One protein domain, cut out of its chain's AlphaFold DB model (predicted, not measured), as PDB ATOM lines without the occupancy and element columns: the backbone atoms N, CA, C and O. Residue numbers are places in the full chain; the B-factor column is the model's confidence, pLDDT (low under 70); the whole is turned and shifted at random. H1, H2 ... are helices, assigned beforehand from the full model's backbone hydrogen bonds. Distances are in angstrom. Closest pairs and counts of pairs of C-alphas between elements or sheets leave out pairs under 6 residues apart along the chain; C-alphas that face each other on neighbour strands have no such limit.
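Overview. This is residues 4 to 48 of the 49 residues of an uncharacterized protein of Desulfotomaculum arcticum DSM 17038 (UniProt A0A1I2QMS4). A helical hairpin: two long helices, H1 and H2, lie side by side and run opposite ways, joined at one end by a loop of residues 21 to 28. Together they make a rod. The printed part has 45 residues with two named helices, H1 then H2, and no named strand; the class is all helix. It is only just loose, close to compact, with a radius of gyration of the C-alphas of 11.3 A and spans of 36 by 15 by 11 A.

Along the chain. H1, residues 4 to 20, begins at C-alpha 4 (153.094, 116.095, 66.401) and is 24.3 A from first to last C-alpha. H2, residues 29 to 47, is 26.4 A long by the same measure and ends at C-alpha 47 (144.702, 112.984, 58.677).

Arrangement. H1 and H2 touch, and their closest C-alphas, those of Ile 8 and Leu 42, are 5.9 A apart. Their lines stand at a shallow tilt of 27 degrees, opposite ways, and they form a helical hairpin. In H1 and H2 every O i to N i+4 pair is within hydrogen-bond range.

Size, cuts and confidence. The two C-alphas farthest apart, those of His 25 and Asn 48, are 36.2 A apart. The link from H1 to H2 is short, with 8 residues. The printed part has no cut, and no printed residue is under 70 in pLDDT.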
ATOM      1  N   ARG A   4     154.202 116.909  66.917       88.88
ATOM      2  CA  ARG A   4     153.094 116.095  66.401       88.88
ATOM      3  C   ARG A   4     153.397 114.597  66.451       88.88
ATOM      4  O   ARG A   4     152.589 113.838  66.961       88.88
ATOM      5  N   GLU A   5     154.557 114.167  65.961       91.38
ATOM      6  CA  GLU A   5     155.001 112.767  65.987       91.38
ATOM      7  C   GLU A   5     155.130 112.253  67.423       91.38
ATOM      8  O   GLU A   5     154.743 111.122  67.700       91.38
ATOM      9  N   LYS A   6     155.620 113.094  68.347       93.56
ATOM     10  CA  LYS A   6     155.651 112.751  69.776       93.56
ATOM     11  C   LYS A   6     154.242 112.546  70.323       93.56
ATOM     12  O   LYS A   6     153.992 111.531  70.960       93.56
ATOM     13  N   ARG A   7     153.317 113.458  70.010       93.19
ATOM     14  CA  ARG A   7     151.926 113.356  70.463       93.19
ATOM     15  C   ARG A   7     151.218 112.122  69.902       93.19
ATOM     16  O   ARG A   7     150.507 111.451  70.639       93.19
ATOM     17  N   ILE A   8     151.442 111.801  68.627       94.94
ATOM     18  CA  ILE A   8     150.941 110.579  67.980       94.94
ATOM     19  C   ILE A   8     151.443 109.343  68.731       94.94
ATOM     20  O   ILE A   8     150.638 108.486  69.086       94.94
ATOM     21  N   GLN A   9     152.743 109.273  69.025       95.06
ATOM     22  CA  GLN A   9     153.317 108.146  69.757       95.06
ATOM     23  C   GLN A   9     152.734 108.031  71.178       95.06
ATOM     24  O   GLN A   9     152.342 106.945  71.597       95.06
ATOM     25  N   GLU A  10     152.613 109.147  71.902       95.25
ATOM     26  CA  GLU A  10     152.016 109.166  73.242       95.25
ATOM     27  C   GLU A  10     150.554 108.699  73.242       95.25
ATOM     28  O   GLU A  10     150.127 108.014  74.173       95.25
ATOM     29  N   LEU A  11     149.771 109.066  72.224       95.75
ATOM     30  CA  LEU A  11     148.390 108.606  72.071       95.75
ATOM     31  C   LEU A  11     148.329 107.108  71.764       95.75
ATOM     32  O   LEU A  11     147.549 106.394  72.386       95.75
ATOM     33  N   GLU A  12     149.176 106.603  70.865       95.31
ATOM     34  CA  GLU A  12     149.248 105.169  70.548       95.31
ATOM     35  C   GLU A  12     149.631 104.317  71.769       95.31
ATOM     36  O   GLU A  12     149.043 103.251  71.998       95.31
ATOM     37  N   GLU A  13     150.576 104.794  72.584       96.00
ATOM     38  CA  GLU A  13     150.958 104.141  73.839       96.00
ATOM     39  C   GLU A  13     149.798 104.139  74.843       96.00
ATOM     40  O   GLU A  13     149.480 103.086  75.406       96.00
ATOM     41  N   GLN A  14     149.107 105.271  75.015       94.62
ATOM     42  CA  GLN A  14     147.948 105.383  75.907       94.62
ATOM     43  C   GLN A  14     146.773 104.504  75.462       94.62
ATOM     44  O   GLN A  14     146.188 103.813  76.291       94.62
ATOM     45  N   ILE A  15     146.457 104.467  74.166       95.06
ATOM     46  CA  ILE A  15     145.422 103.601  73.577       95.06
ATOM     47  C   ILE A  15     145.745 102.131  73.841       95.06
ATOM     48  O   ILE A  15     144.882 101.356  74.259       95.06
ATOM     49  N   THR A  16     146.996 101.733  73.604       94.56
ATOM     50  CA  THR A  16     147.437 100.343  73.774       94.56
ATOM     51  C   THR A  16     147.363  99.915  75.232       94.56
ATOM     52  O   THR A  16     146.893  98.820  75.547       94.56
ATOM     53  N   ASP A  17     147.836 100.767  76.132       94.00
ATOM     54  CA  ASP A  17     147.792 100.516  77.562       94.00
ATOM     55  C   ASP A  17     146.346 100.487  78.089       94.00
ATOM     56  O   ASP A  17     145.970  99.550  78.798       94.00
ATOM     57  N   LEU A  18     145.502 101.424  77.657       91.44
ATOM     58  CA  LEU A  18     144.085 101.464  78.008       91.44
ATOM     59  C   LEU A  18     143.371 100.183  77.549       91.44
ATOM     60  O   LEU A  18     142.727  99.529  78.369       91.44
ATOM     61  N   LYS A  19     143.581  99.748  76.298       89.31
ATOM     62  CA  LYS A  19     143.060  98.478  75.758       89.31
ATOM     63  C   LYS A  19     143.550  97.256  76.537       89.31
ATOM     64  O   LYS A  19     142.774  96.334  76.769       89.31
ATOM     65  N   LYS A  20     144.810  97.230  76.989       91.50
ATOM     66  CA  LYS A  20     145.340  96.131  77.824       91.50
ATOM     67  C   LYS A  20     144.664  96.045  79.190       91.50
ATOM     68  O   LYS A  20     144.543  94.953  79.738       91.50
ATOM     69  N   ARG A  21     144.230  97.180  79.742       89.50
ATOM     70  CA  ARG A  21     143.502  97.243  81.017       89.50
ATOM     71  C   ARG A  21     142.014  96.921  80.871       89.50
ATOM     72  O   ARG A  21     141.320  96.898  81.889       89.50
ATOM     73  N   PHE A  22     141.503  96.692  79.657       86.75
ATOM     74  CA  PHE A  22     140.086  96.396  79.467       86.75
ATOM     75  C   PHE A  22     139.714  95.083  80.163       86.75
ATOM     76  O   PHE A  22     140.294  94.032  79.879       86.75
ATOM     77  N   PRO A  23     138.728  95.107  81.074       84.75
ATOM     78  CA  PRO A  23     138.240  93.891  81.701       84.75
ATOM     79  C   PRO A  23     137.462  93.049  80.676       84.75
ATOM     80  O   PRO A  23     136.498  93.524  80.078       84.75
ATOM     81  N   ALA A  24     137.831  91.773  80.529       78.69
ATOM     82  CA  ALA A  24     137.287  90.852  79.518       78.69
ATOM     83  C   ALA A  24     135.755  90.668  79.546       78.69
ATOM     84  O   ALA A  24     135.165  90.235  78.561       78.69
ATOM     85  N   HIS A  25     135.109  90.981  80.670       78.00
ATOM     86  CA  HIS A  25     133.682  90.732  80.879       78.00
ATOM     87  C   HIS A  25     132.871  91.973  81.270       78.00
ATOM     88  O   HIS A  25     131.659  91.868  81.425       78.00
ATOM     89  N   SER A  26     133.495  93.137  81.475       79.94
ATOM     90  CA  SER A  26     132.773  94.312  81.990       79.94
ATOM     91  C   SER A  26     133.476  95.617  81.632       79.94
ATOM     92  O   SER A  26     133.936  96.359  82.500       79.94
ATOM     93  N   ILE A  27     133.623  95.869  80.330       84.69
ATOM     94  CA  ILE A  27     134.222  97.113  79.846       84.69
ATOM     95  C   ILE A  27     133.341  98.273  80.314       84.69
ATOM     96  O   ILE A  27     132.137  98.306  80.055       84.69
ATOM     97  N   LYS A  28     133.945  99.216  81.037       90.19
ATOM     98  CA  LYS A  28     133.234 100.398  81.512       90.19
ATOM     99  C   LYS A  28     132.999 101.360  80.342       90.19
ATOM    100  O   LYS A  28     133.956 101.624  79.617       90.19
ATOM    101  N   PRO A  29     131.798 101.948  80.204       89.94
ATOM    102  CA  PRO A  29     131.520 102.954  79.178       89.94
ATOM    103  C   PRO A  29     132.514 104.120  79.201       89.94
ATOM    104  O   PRO A  29     132.942 104.582  78.157       89.94
ATOM    105  N   GLU A  30     132.958 104.536  80.388       89.62
ATOM    106  CA  GLU A  30     133.970 105.588  80.549       89.62
ATOM    107  C   GLU A  30     135.308 105.228  79.885       89.62
ATOM    108  O   GLU A  30     135.944 106.086  79.285       89.62
ATOM    109  N   MET A  31     135.720 103.955  79.944       90.00
ATOM    110  CA  MET A  31     136.951 103.494  79.293       90.00
ATOM    111  C   MET A  31     136.804 103.421  77.772       90.00
ATOM    112  O   MET A  31     137.789 103.613  77.069       90.00
ATOM    113  N   VAL A  32     135.598 103.136  77.274       92.12
ATOM    114  CA  VAL A  32     135.288 103.148  75.836       92.12
ATOM    115  C   VAL A  32     135.300 104.578  75.320       92.12
ATOM    116  O   VAL A  32     136.050 104.864  74.400       92.12
ATOM    117  N   ASN A  33     134.589 105.489  75.986       93.94
ATOM    118  CA  ASN A  33     134.572 106.903  75.617       93.94
ATOM    119  C   ASN A  33     135.987 107.505  75.613       93.94
ATOM    120  O   ASN A  33     136.346 108.242  74.704       93.94
ATOM    121  N   GLN A  34     136.807 107.174  76.617       93.31
ATOM    122  CA  GLN A  34     138.192 107.644  76.684       93.31
ATOM    123  C   GLN A  34     139.060 107.054  75.561       93.31
ATOM    124  O   GLN A  34     139.958 107.719  75.052       93.31
ATOM    125  N   LEU A  35     138.805 105.802  75.173       94.69
ATOM    126  CA  LEU A  35     139.489 105.172  74.052       94.69
ATOM    127  C   LEU A  35     139.116 105.841  72.726       94.69
ATOM    128  O   LEU A  35     140.014 106.172  71.960       94.69
ATOM    129  N   GLU A  36     137.821 106.068  72.498       95.06
ATOM    130  CA  GLU A  36     137.302 106.755  71.311       95.06
ATOM    131  C   GLU A  36     137.871 108.175  71.203       95.06
ATOM    132  O   GLU A  36     138.326 108.566  70.136       95.06
ATOM    133  N   GLU A  37     137.962 108.920  72.310       95.38
ATOM    134  CA  GLU A  37     138.569 110.259  72.322       95.38
ATOM    135  C   GLU A  37     140.048 110.237  71.899       95.38
ATOM    136  O   GLU A  37     140.492 111.073  71.107       95.38
ATOM    137  N   PHE A  38     140.819 109.261  72.388       95.19
ATOM    138  CA  PHE A  38     142.223 109.114  72.002       95.19
ATOM    139  C   PHE A  38     142.389 108.666  70.547       95.19
ATOM    140  O   PHE A  38     143.313 109.127  69.873       95.19
ATOM    141  N   GLU A  39     141.525 107.773  70.060       95.44
ATOM    142  CA  GLU A  39     141.529 107.310  68.670       95.44
ATOM    143  C   GLU A  39     141.147 108.439  67.701       95.44
ATOM    144  O   GLU A  39     141.855 108.641  66.714       95.44
ATOM    145  N   ASP A  40     140.132 109.239  68.032       95.81
ATOM    146  CA  ASP A  40     139.727 110.425  67.269       95.81
ATOM    147  C   ASP A  40     140.843 111.482  67.221       95.81
ATOM    148  O   ASP A  40     141.116 112.066  66.168       95.81
ATOM    149  N   GLU A  41     141.510 111.761  68.348       94.56
ATOM    150  CA  GLU A  41     142.632 112.710  68.379       94.56
ATOM    151  C   GLU A  41     143.806 112.202  67.533       94.56
ATOM    152  O   GLU A  41     144.397 112.962  66.759       94.56
ATOM    153  N   LEU A  42     144.115 110.906  67.630       94.81
ATOM    154  CA  LEU A  42     145.154 110.265  66.833       94.81
ATOM    155  C   LEU A  42     144.836 110.339  65.335       94.81
ATOM    156  O   LEU A  42     145.724 110.658  64.542       94.81
ATOM    157  N   GLU A  43     143.591 110.065  64.947       94.62
ATOM    158  CA  GLU A  43     143.135 110.154  63.561       94.62
ATOM    159  C   GLU A  43     143.249 111.585  63.043       94.62
ATOM    160  O   GLU A  43     143.890 111.804  62.020       94.62
ATOM    161  N   ARG A  44     142.766 112.588  63.786       93.44
ATOM    162  CA  ARG A  44     142.904 114.011  63.412       93.44
ATOM    163  C   ARG A  44     144.359 114.423  63.235       93.44
ATOM    164  O   ARG A  44     144.688 115.178  62.317       93.44
ATOM    165  N   LEU A  45     145.236 113.946  64.118       92.06
ATOM    166  CA  LEU A  45     146.666 114.200  64.032       92.06
ATOM    167  C   LEU A  45     147.319 113.448  62.878       92.06
ATOM    168  O   LEU A  45     148.363 113.898  62.430       92.06
ATOM    169  N   LYS A  46     146.763 112.347  62.373       88.81
ATOM    170  CA  LYS A  46     147.290 111.627  61.202       88.81
ATOM    171  C   LYS A  46     146.727 112.153  59.881       88.81
ATOM    172  O   LYS A  46     147.495 112.267  58.934       88.81
ATOM    173  N   ASP A  47     145.450 112.522  59.853       90.75
ATOM    174  CA  ASP A  47     144.702 112.984  58.677       90.75
ATOM    175  C   ASP A  47     145.070 114.411  58.243       90.75
ATOM    176  O   ASP A  47     145.111 114.701  57.054       90.75
ATOM    177  N   ASN A  48     145.447 115.296  59.175       73.38
ATOM    178  CA  ASN A  48     145.955 116.642  58.849       73.38
ATOM    179  C   ASN A  48     147.382 116.626  58.239       73.38
ATOM    180  O   ASN A  48     148.254 117.380  58.680       73.38
TER     181      ASN A  48